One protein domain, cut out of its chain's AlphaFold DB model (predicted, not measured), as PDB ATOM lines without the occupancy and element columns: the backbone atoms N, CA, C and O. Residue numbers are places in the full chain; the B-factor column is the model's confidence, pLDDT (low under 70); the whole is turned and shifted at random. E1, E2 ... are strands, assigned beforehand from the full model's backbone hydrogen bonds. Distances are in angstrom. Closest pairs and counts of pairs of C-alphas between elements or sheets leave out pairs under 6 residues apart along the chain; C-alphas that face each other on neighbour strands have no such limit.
ATOM      1  N   SER A   2      69.250  28.268 -45.040       43.00
ATOM      2  CA  SER A   2      70.428  27.544 -44.543       43.00
ATOM      3  C   SER A   2      69.965  26.406 -43.642       43.00
ATOM      4  O   SER A   2      69.396  26.639 -42.578       43.00
ATOM      5  N   ASP A   3      70.168  25.191 -44.134       51.75
ATOM      6  CA  ASP A   3      69.905  23.916 -43.475       51.75
ATOM      7  C   ASP A   3      70.919  23.743 -42.328       51.75
ATOM      8  O   ASP A   3      72.028  23.242 -42.514       51.75
ATOM      9  N   HIS A   4      70.613  24.280 -41.145       48.94
ATOM     10  CA  HIS A   4      71.412  23.980 -39.958       48.94
ATOM     11  C   HIS A   4      71.029  22.578 -39.479       48.94
ATOM     12  O   HIS A   4      69.849  22.361 -39.189       48.94
ATOM     13  N   PRO A   5      71.976  21.627 -39.372       52.44
ATOM     14  CA  PRO A   5      71.626  20.277 -38.981       52.44
ATOM     15  C   PRO A   5      70.992  20.293 -37.576       52.44
ATOM     16  O   PRO A   5      71.536  20.908 -36.648       52.44
ATOM     17  N   PRO A   6      69.824  19.650 -37.405       69.00
ATOM     18  CA  PRO A   6      69.103  19.620 -36.148       69.00
ATOM     19  C   PRO A   6      69.890  18.735 -35.190       69.00
ATOM     20  O   PRO A   6      69.948  17.529 -35.387       69.00
ATOM     21  N   ARG A   7      70.511  19.327 -34.165       87.94
ATOM     22  CA  ARG A   7      71.085  18.614 -33.012       87.94
ATOM     23  C   ARG A   7      71.937  17.387 -33.388       87.94
ATOM     24  O   ARG A   7      71.453  16.257 -33.447       87.94
ATOM     25  N   SER A   8      73.236  17.582 -33.568       94.00
ATOM     26  CA  SER A   8      74.147  16.511 -33.990       94.00
ATOM     27  C   SER A   8      74.981  15.966 -32.835       94.00
ATOM     28  O   SER A   8      75.268  16.675 -31.870       94.00
ATOM     29  N   ARG A   9      75.393  14.697 -32.942       97.00
ATOM     30  CA  ARG A   9      76.392  14.125 -32.031       97.00
ATOM     31  C   ARG A   9      77.700  14.891 -32.175       97.00
ATOM     32  O   ARG A   9      78.108  15.196 -33.292       97.00
ATOM     33  N   CYS A  10      78.338  15.186 -31.055       97.56
ATOM     34  CA  CYS A  10      79.612  15.881 -31.040       97.56
ATOM     35  C   CYS A  10      80.497  15.425 -29.878       97.56
ATOM     36  O   CYS A  10      80.084  14.690 -28.972       97.56
ATOM     37  N   TRP A  11      81.736  15.886 -29.939       98.31
ATOM     38  CA  TRP A  11      82.744  15.788 -28.905       98.31
ATOM     39  C   TRP A  11      82.936  17.155 -28.264       98.31
ATOM     40  O   TRP A  11      82.928  18.175 -28.953       98.31
ATOM     41  N   VAL A  12      83.131  17.182 -26.950       97.88
ATOM     42  CA  VAL A  12      83.375  18.417 -26.196       97.88
ATOM     43  C   VAL A  12      84.705  18.313 -25.471       97.88
ATOM     44  O   VAL A  12      84.972  17.326 -24.786       97.88
ATOM     45  N   TRP A  13      85.533  19.351 -25.584       97.69
ATOM     46  CA  TRP A  13      86.789  19.446 -24.851       97.69
ATOM     47  C   TRP A  13      86.518  19.750 -23.375       97.69
ATOM     48  O   TRP A  13      86.048  20.834 -22.994       97.69
ATOM     49  N   ILE A  14      86.813  18.793 -22.507       95.12
ATOM     50  CA  ILE A  14      86.667  18.922 -21.062       95.12
ATOM     51  C   ILE A  14      87.988  19.407 -20.483       95.12
ATOM     52  O   ILE A  14      89.016  18.740 -20.586       95.12
ATOM     53  N   LYS A  15      87.950  20.578 -19.837       91.44
ATOM     54  CA  LYS A  15      89.080  21.057 -19.043       91.44
ATOM     55  C   LYS A  15      89.222  20.147 -17.830       91.44
ATOM     56  O   LYS A  15      88.348  20.124 -16.964       91.44
ATOM     57  N   GLY A  16      90.315  19.404 -17.793       86.25
ATOM     58  CA  GLY A  16      90.688  18.572 -16.667       86.25
ATOM     59  C   GLY A  16      91.088  19.399 -15.448       86.25
ATOM     60  O   GLY A  16      91.308  20.612 -15.513       86.25
ATOM     61  N   ASN A  17      91.216  18.710 -14.321       85.12
ATOM     62  CA  ASN A  17      91.903  19.216 -13.145       85.12
ATOM     63  C   ASN A  17      93.240  18.468 -13.051       85.12
ATOM     64  O   ASN A  17      93.195  17.255 -12.850       85.12
ATOM     65  N   PRO A  18      94.399  19.149 -13.130       78.00
ATOM     66  CA  PRO A  18      95.716  18.505 -13.135       78.00
ATOM     67  C   PRO A  18      95.977  17.528 -11.979       78.00
ATOM     68  O   PRO A  18      96.830  16.660 -12.100       78.00
ATOM     69  N   LEU A  19      95.251  17.656 -10.865       84.81
ATOM     70  CA  LEU A  19      95.395  16.801  -9.686       84.81
ATOM     71  C   LEU A  19      94.412  15.624  -9.644       84.81
ATOM     72  O   LEU A  19      94.507  14.791  -8.748       84.81
ATOM     73  N   LYS A  20      93.418  15.582 -10.538       88.06
ATOM     74  CA  LYS A  20      92.354  14.565 -10.517       88.06
ATOM     75  C   LYS A  20      92.185  13.866 -11.854       88.06
ATOM     76  O   LYS A  20      92.198  12.648 -11.890       88.06
ATOM     77  N   ASN A  21      92.004  14.636 -12.925       86.56
ATOM     78  CA  ASN A  21      91.652  14.127 -14.246       86.56
ATOM     79  C   ASN A  21      92.302  14.993 -15.327       86.56
ATOM     80  O   ASN A  21      92.194  16.220 -15.285       86.56
ATOM     81  N   GLU A  22      92.911  14.361 -16.324       92.06
ATOM     82  CA  GLU A  22      93.478  15.050 -17.485       92.06
ATOM     83  C   GLU A  22      92.386  15.701 -18.353       92.06
ATOM     84  O   GLU A  22      91.225  15.271 -18.372       92.06
ATOM     85  N   SER A  23      92.760  16.762 -19.073       94.88
ATOM     86  CA  SER A  23      91.874  17.346 -20.087       94.88
ATOM     87  C   SER A  23      91.752  16.388 -21.266       94.88
ATOM     88  O   SER A  23      92.740  15.763 -21.643       94.88
ATOM     89  N   HIS A  24      90.554  16.262 -21.826       96.94
ATOM     90  CA  HIS A  24      90.300  15.333 -22.921       96.94
ATOM     91  C   HIS A  24      89.056  15.721 -23.720       96.94
ATOM     92  O   HIS A  24      88.170  16.432 -23.235       96.94
ATOM     93  N   TRP A  25      88.968  15.202 -24.938       97.88
ATOM     94  CA  TRP A  25      87.743  15.172 -25.722       97.88
ATOM     95  C   TRP A  25      86.823  14.074 -25.204       97.88
ATOM     96  O   TRP A  25      87.208  12.909 -25.120       97.88
ATOM     97  N   MET A  26      85.590  14.443 -24.873       97.69
ATOM     98  CA  MET A  26      84.559  13.515 -24.418       97.69
ATOM     99  C   MET A  26      83.460  13.403 -25.476       97.69
ATOM    100  O   MET A  26      82.974  14.428 -25.948       97.69
ATOM    101  N   SER A  27      83.061  12.181 -25.831       97.38
ATOM    102  CA  SER A  27      81.950  11.896 -26.753       97.38
ATOM    103  C   SER A  27      80.598  11.847 -26.036       97.38
ATOM    104  O   SER A  27      80.501  12.087 -24.834       97.38
ATOM    105  N   GLY A  28      79.534  11.536 -26.785       96.94
ATOM    106  CA  GLY A  28      78.189  11.335 -26.237       96.94
ATOM    107  C   GLY A  28      77.386  12.622 -26.047       96.94
ATOM    108  O   GLY A  28      76.289  12.580 -25.494       96.94
ATOM    109  N   TRP A  29      77.909  13.759 -26.509       97.69
ATOM    110  CA  TRP A  29      77.221  15.043 -26.445       97.69
ATOM    111  C   TRP A  29      76.302  15.233 -27.644       97.69
ATOM    112  O   TRP A  29      76.550  14.716 -28.736       97.69
ATOM    113  N   LEU A  30      75.257  16.026 -27.437       97.06
ATOM    114  CA  LEU A  30      74.434  16.582 -28.501       97.06
ATOM    115  C   LEU A  30      74.682  18.087 -28.577       97.06
ATOM    116  O   LEU A  30      74.507  18.796 -27.586       97.06
ATOM    117  N   GLY A  31      75.109  18.558 -29.746       95.69
ATOM    118  CA  GLY A  31      75.430  19.952 -30.034       95.69
ATOM    119  C   GLY A  31      74.398  20.589 -30.959       95.69
ATOM    120  O   GLY A  31      74.008  19.997 -31.963       95.69
ATOM    121  N   THR A  32      73.963  21.805 -30.632       94.25
ATOM    122  CA  THR A  32      73.063  22.617 -31.466       94.25
ATOM    123  C   THR A  32      73.595  24.044 -31.569       94.25
ATOM    124  O   THR A  32      73.940  24.646 -30.549       94.25
ATOM    125  N   LEU A  33      73.659  24.594 -32.784       90.94
ATOM    126  CA  LEU A  33      74.019  25.999 -33.004       90.94
ATOM    127  C   LEU A  33      73.003  26.915 -32.309       90.94
ATOM    128  O   LEU A  33      71.794  26.722 -32.438       90.94
ATOM    129  N   SER A  34      73.488  27.905 -31.561       86.81
ATOM    130  CA  SER A  34      72.637  28.873 -30.866       86.81
ATOM    131  C   SER A  34      72.576  30.193 -31.631       86.81
ATOM    132  O   SER A  34      73.606  30.709 -32.060       86.81
ATOM    133  N   GLN A  35      71.385  30.795 -31.719       84.50
ATOM    134  CA  GLN A  35      71.204  32.139 -32.290       84.50
ATOM    135  C   GLN A  35      71.969  33.224 -31.520       84.50
ATOM    136  O   GLN A  35      72.287  34.271 -32.073       84.50
ATOM    137  N   LEU A  36      72.307  32.964 -30.256       85.00
ATOM    138  CA  LEU A  36      73.085  33.868 -29.414       85.00
ATOM    139  C   LEU A  36      74.604  33.681 -29.582       85.00
ATOM    140  O   LEU A  36      75.379  34.318 -28.864       85.00
ATOM    141  N   GLY A  37      75.033  32.784 -30.477       87.94
ATOM    142  CA  GLY A  37      76.426  32.413 -30.731       87.94
ATOM    143  C   GLY A  37      76.901  31.196 -29.927       87.94
ATOM    144  O   GLY A  37      76.391  30.902 -28.844       87.94
ATOM    145  N   GLY A  38      77.906  30.485 -30.439       93.25
ATOM    146  CA  GLY A  38      78.412  29.253 -29.829       93.25
ATOM    147  C   GLY A  38      77.456  28.062 -29.956       93.25
ATOM    148  O   GLY A  38      76.445  28.102 -30.659       93.25
ATOM    149  N   ILE A  39      77.786  26.980 -29.247       95.00
ATOM    150  CA  ILE A  39      77.093  25.690 -29.327       95.00
ATOM    151  C   ILE A  39      76.415  25.385 -27.995       95.00
ATOM    152  O   ILE A  39      77.074  25.333 -26.954       95.00
ATOM    153  N   LYS A  40      75.101  25.142 -28.015       95.12
ATOM    154  CA  LYS A  40      74.398  24.518 -26.889       95.12
ATOM    155  C   LYS A  40      74.752  23.033 -26.871       95.12
ATOM    156  O   LYS A  40      74.481  22.335 -27.844       95.12
ATOM    157  N   ILE A  41      75.349  22.573 -25.776       96.00
ATOM    158  CA  ILE A  41      75.748  21.185 -25.552       96.00
ATOM    159  C   ILE A  41      74.889  20.547 -24.461       96.00
ATOM    160  O   ILE A  41      74.585  21.164 -23.436       96.00
ATOM    161  N   GLU A  42      74.516  19.293 -24.681       96.00
ATOM    162  CA  GLU A  42      73.694  18.495 -23.775       96.00
ATOM    163  C   GLU A  42      74.306  17.101 -23.612       96.00
ATOM    164  O   GLU A  42      74.727  16.485 -24.591       96.00
ATOM    165  N   HIS A  43      74.340  16.596 -22.378       96.56
ATOM    166  CA  HIS A  43      74.775  15.239 -22.048       96.56
ATOM    167  C   HIS A  43      74.046  14.775 -20.775       96.56
ATOM    168  O   HIS A  43      73.906  15.586 -19.861       96.56
ATOM    169  N   PRO A  44      73.613  13.504 -20.653       96.19
ATOM    170  CA  PRO A  44      72.799  13.040 -19.518       96.19
ATOM    171  C   PRO A  44      73.402  13.306 -18.131       96.19
ATOM    172  O   PRO A  44      72.689  13.602 -17.181       96.19
ATOM    173  N   ASN A  45      74.731  13.234 -18.032       95.25
ATOM    174  CA  ASN A  45      75.469  13.421 -16.777       95.25
ATOM    175  C   ASN A  45      75.882  14.878 -16.490       95.25
ATOM    176  O   ASN A  45      76.603  15.120 -15.523       95.25
ATOM    177  N   PHE A  46      75.496  15.843 -17.330       93.44
ATOM    178  CA  PHE A  46      75.922  17.237 -17.197       93.44
ATOM    179  C   PHE A  46      74.755  18.206 -17.363       93.44
ATOM    180  O   PHE A  46      73.807  17.969 -18.104       93.44
ATOM    181  N   VAL A  47      74.865  19.359 -16.705       93.06
ATOM    182  CA  VAL A  47      73.932  20.464 -16.924       93.06
ATOM    183  C   VAL A  47      74.138  21.016 -18.334       93.06
ATOM    184  O   VAL A  47      75.257  21.387 -18.701       93.06
ATOM    185  N   ALA A  48      73.052  21.094 -19.103       93.62
ATOM    186  CA  ALA A  48      73.060  21.692 -20.431       93.62
ATOM    187  C   ALA A  48      73.608  23.124 -20.378       93.62
ATOM    188  O   ALA A  48      73.253  23.918 -19.501       93.62
ATOM    189  N   CYS A  49      74.494  23.468 -21.308       94.69
ATOM    190  CA  CYS A  49      75.060  24.810 -21.361       94.69
ATOM    191  C   CYS A  49      75.521  25.211 -22.756       94.69
ATOM    192  O   CYS A  49      75.526  24.400 -23.674       94.69
ATOM    193  N   ARG A  50      75.909  26.480 -22.910       95.19
ATOM    194  CA  ARG A  50      76.441  27.028 -24.155       95.19
ATOM    195  C   ARG A  50      77.942  27.245 -24.036       95.19
ATOM    196  O   ARG A  50      78.409  27.843 -23.063       95.19
ATOM    197  N   VAL A  51      78.691  26.746 -25.007       96.12
ATOM    198  CA  VAL A  51      80.157  26.804 -25.060       96.12
ATOM    199  C   VAL A  51      80.611  27.425 -26.382       96.12
ATOM    200  O   VAL A  51      79.849  27.421 -27.351       96.12
ATOM    201  N   PRO A  52      81.829  27.983 -26.449       95.75
ATOM    202  CA  PRO A  52      82.395  28.433 -27.717       95.75
ATOM    203  C   PRO A  52      82.634  27.265 -28.685       95.75
ATOM    204  O   PRO A  52      82.853  26.128 -28.268       95.75
ATOM    205  N   GLU A  53      82.653  27.576 -29.979       95.44
ATOM    206  CA  GLU A  53      82.795  26.592 -31.061       95.44
ATOM    207  C   GLU A  53      84.119  25.827 -31.006       95.44
ATOM    208  O   GLU A  53      84.114  24.616 -31.181       95.44
ATOM    209  N   TRP A  54      85.231  26.485 -30.648       95.62
ATOM    210  CA  TRP A  54      86.550  25.836 -30.543       95.62
ATOM    211  C   TRP A  54      86.583  24.676 -29.536       95.62
ATOM    212  O   TRP A  54      87.501  23.860 -29.549       95.62
ATOM    213  N   ARG A  55      85.594  24.601 -28.641       96.62
ATOM    214  CA  ARG A  55      85.478  23.565 -27.615       96.62
ATOM    215  C   ARG A  55      84.676  22.348 -28.083       96.62
ATOM    216  O   ARG A  55      84.530  21.406 -27.307       96.62
ATOM    217  N   VAL A  56      84.136  22.374 -29.300       97.25
ATOM    218  CA  VAL A  56      83.267  21.335 -29.857       97.25
ATOM    219  C   VAL A  56      83.842  20.833 -31.178       97.25
ATOM    220  O   VAL A  56      84.236  21.625 -32.026       97.25
ATOM    221  N   SER A  57      83.838  19.517 -31.370       97.00
ATOM    222  CA  SER A  57      84.109  18.886 -32.662       97.00
ATOM    223  C   SER A  57      82.919  18.022 -33.065       97.00
ATOM    224  O   SER A  57      82.452  17.203 -32.274       97.00
ATOM    225  N   PHE A  58      82.401  18.199 -34.279       95.62
ATOM    226  CA  PHE A  58      81.338  17.337 -34.824       95.62
ATOM    227  C   PHE A  58      81.886  16.058 -35.470       95.62
ATOM    228  O   PHE A  58      81.126  15.139 -35.764       95.62
ATOM    229  N   GLU A  59      83.203  15.980 -35.619       95.44
ATOM    230  CA  GLU A  59      83.937  14.795 -36.048       95.44
ATOM    231  C   GLU A  59      84.749  14.240 -34.873       95.44
ATOM    232  O   GLU A  59      85.045  14.957 -33.912       95.44
ATOM    233  N   GLU A  60      85.091  12.954 -34.924       96.12
ATOM    234  CA  GLU A  60      85.945  12.336 -33.910       96.12
ATOM    235  C   GLU A  60      87.370  12.913 -33.972       96.12
ATOM    236  O   GLU A  60      88.004  12.841 -35.027       96.12
ATOM    237  N   PRO A  61      87.892  13.497 -32.874       96.94
ATOM    238  CA  PRO A  61      89.257  14.009 -32.841       96.94
ATOM    239  C   PRO A  61      90.277  12.879 -32.997       96.94
ATOM    240  O   PRO A  61      90.155  11.835 -32.361       96.94
ATOM    241  N   SER A  62      91.325  13.112 -33.787       95.62
ATOM    242  CA  SER A  62      92.387  12.124 -34.026       95.62
ATOM    243  C   SER A  62      93.216  11.791 -32.779       95.62
ATOM    244  O   SER A  62      93.763  10.695 -32.685       95.62
ATOM    245  N   ASP A  63      93.298  12.717 -31.821       96.94
ATOM    246  CA  ASP A  63      93.894  12.509 -30.503       96.94
ATOM    247  C   ASP A  63      92.967  13.084 -29.427       96.94
ATOM    248  O   ASP A  63      92.755  14.296 -29.326       96.94
ATOM    249  N   LEU A  64      92.424  12.201 -28.588       96.31
ATOM    250  CA  LEU A  64      91.492  12.575 -27.527       96.31
ATOM    251  C   LEU A  64      92.147  13.375 -26.393       96.31
ATOM    252  O   LEU A  64      91.427  13.952 -25.580       96.31
ATOM    253  N   LYS A  65      93.480  13.437 -26.320       95.31
ATOM    254  CA  LYS A  65      94.238  14.185 -25.305       95.31
ATOM    255  C   LYS A  65      94.862  15.474 -25.835       95.31
ATOM    256  O   LYS A  65      95.346  16.278 -25.036       95.31
ATOM    257  N   LEU A  66      94.840  15.703 -27.146       95.38
ATOM    258  CA  LEU A  66      95.353  16.934 -27.738       95.38
ATOM    259  C   LEU A  66      94.300  18.053 -27.619       95.38
ATOM    260  O   LEU A  66      93.172  17.886 -28.097       95.38
ATOM    261  N   PRO A  67      94.628  19.203 -26.998       94.75
ATOM    262  CA  PRO A  67      93.685  20.306 -26.897       94.75
ATOM    263  C   PRO A  67      93.353  20.890 -28.278       94.75
ATOM    264  O   PRO A  67      94.207  20.890 -29.168       94.75
ATOM    265  N   PRO A  68      92.147  21.465 -28.456       95.50
ATOM    266  CA  PRO A  68      91.886  22.343 -29.593       95.50
ATOM    267  C   PRO A  68      92.819  23.561 -29.566       95.50
ATOM    268  O   PRO A  68      93.458  23.862 -28.555       95.50
ATOM    269  N   ALA A  69      92.833  24.333 -30.650       95.38
ATOM    270  CA  ALA A  69      93.436  25.662 -30.644       95.38
ATOM    271  C   ALA A  69      92.621  26.599 -29.730       95.38
ATOM    272  O   ALA A  69      91.601  27.151 -30.139       95.38
ATOM    273  N   ILE A  70      93.046  26.739 -28.470       94.62
ATOM    274  CA  ILE A  70      92.383  27.590 -27.473       94.62
ATOM    275  C   ILE A  70      92.856  29.039 -27.670       94.62
ATOM    276  O   ILE A  70      94.053  29.294 -27.527       94.62
ATOM    277  N   PRO A  71      91.954  29.998 -27.950       95.06
ATOM    278  CA  PRO A  71      92.327  31.405 -28.065       95.06
ATOM    279  C   PRO A  71      92.907  31.974 -26.762       95.06
ATOM    280  O   PRO A  71      92.520  31.577 -25.658       95.06
ATOM    281  N   GLU A  72      93.790  32.964 -26.871       95.19
ATOM    282  CA  GLU A  72      94.234  33.726 -25.703       95.19
ATOM    283  C   GLU A  72      93.039  34.451 -25.056       95.19
ATOM    284  O   GLU A  72      92.164  34.976 -25.745       95.19
ATOM    285  N   GLY A  73      92.950  34.421 -23.723       92.38
ATOM    286  CA  GLY A  73      91.815  35.006 -22.999       92.38
ATOM    287  C   GLY A  73      90.466  34.315 -23.261       92.38
ATOM    288  O   GLY A  73      89.417  34.913 -23.020       92.38
ATOM    289  N   ALA A  74      90.464  33.071 -23.760       91.12
ATOM    290  CA  ALA A  74      89.244  32.385 -24.173       91.12
ATOM    291  C   ALA A  74      88.163  32.324 -23.080       91.12
ATOM    292  O   ALA A  74      88.394  31.904 -21.943       91.12
ATOM    293  N   THR A  75      86.932  32.641 -23.481       92.88
ATOM    294  CA  THR A  75      85.726  32.413 -22.677       92.88
ATOM    295  C   THR A  75      85.264  30.967 -22.839       92.88
ATOM    296  O   THR A  75      85.034  30.518 -23.953       92.88
ATOM    297  N   TRP A  76      85.107  30.228 -21.737       91.88
ATOM    298  CA  TRP A  76      84.859  28.772 -21.757       91.88
ATOM    299  C   TRP A  76      83.380  28.362 -21.775       91.88
ATOM    300  O   TRP A  76      83.060  27.197 -22.040       91.88
ATOM    301  N   LYS A  77      82.492  29.297 -21.429       92.19
ATOM    302  CA  LYS A  77      81.044  29.110 -21.289       92.19
ATOM    303  C   LYS A  77      80.352  30.454 -21.509       92.19
ATOM    304  O   LYS A  77      80.838  31.465 -21.007       92.19
ATOM    305  N   PHE A  78      79.226  30.457 -22.213       90.75
ATOM    306  CA  PHE A  78      78.424  31.655 -22.461       90.75
ATOM    307  C   PHE A  78      77.159  31.689 -21.595       90.75
ATOM    308  O   PHE A  78      76.568  30.649 -21.293       90.75
ATOM    309  N   PHE A  79      76.749  32.905 -21.226       85.06
ATOM    310  CA  PHE A  79      75.514  33.230 -20.510       85.06
ATOM    311  C   PHE A  79      74.830  34.439 -21.193       85.06
ATOM    312  O   PHE A  79      75.545  35.262 -21.764       85.06
ATOM    313  N   PRO A  80      73.490  34.576 -21.138       77.75
ATOM    314  CA  PRO A  80      72.533  33.582 -20.657       77.75
ATOM    315  C   PRO A  80      72.497  32.347 -21.569       77.75
ATOM    316  O   PRO A  80      73.109  32.310 -22.642       77.75
ATOM    317  N   VAL A  81      71.857  31.291 -21.077       64.62
ATOM    318  CA  VAL A  81      71.755  29.995 -21.767       64.62
ATOM    319  C   VAL A  81      70.448  29.872 -22.571       64.62
ATOM    320  O   VAL A  81      70.212  28.823 -23.169       64.62
ATOM    321  N   GLU A  82      69.639  30.939 -22.570       59.59
ATOM    322  CA  GLU A  82      68.307  31.075 -23.178       59.59
ATOM    323  C   GLU A  82      68.364  32.008 -24.376       59.59
ATOM    324  O   GLU A  82      68.851  33.142 -24.163       59.59
TER     325      GLU A  82
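This is residues 2 to 82 of the 82 residues of an uncharacterized protein of Cyanobium sp. NAT70 (UniProt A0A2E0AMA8). Little regular structure is present: one strongly twisted sheet of four hairpin-linked strands, folded over where E2 bends, and a long unnamed stretch, residues 52 to 82, which crosses from E4 to E1 and returns past E4. The 81 printed residues hold E1 to E4 in order, an all-strand, antiparallel meander, each strand beside the one before; 28 residues are in strands. The whole is compact, radius of gyration of the C-alphas 12.6 A, yet elongated, 40 by 26 by 25 A.

E1, residues 8 to 14, begins at C-alpha 8 (74.147, 16.511, -33.990) and spans 18.2 A. E2, residues 24 to 33, spans 21.9 A and bends by 87 degrees at residue 28. E3 is residues 39 to 43, 12.9 A; E4, residues 46 to 51, 13.1 A, ends at C-alpha 51 (80.157, 26.804, -25.060).

Within hydrogen-bond range across the antiparallel neighbours are N 12 and O 26 of E1 and E2, 2.9 A, N 40 and O 32 of E3 and E2, 2.8 A, and N 41 and O 49 of E3 and E4, 2.8 A. Edge strands E1 and E4 are apart. Residues 56 to 57 pair antiparallel with 11 to 12.

C-alphas 2 and 19 are farthest apart, 44.2 A. The printed part has no cut and no long link. Residues 2 to 6 and 81 to 82 have pLDDT under 70.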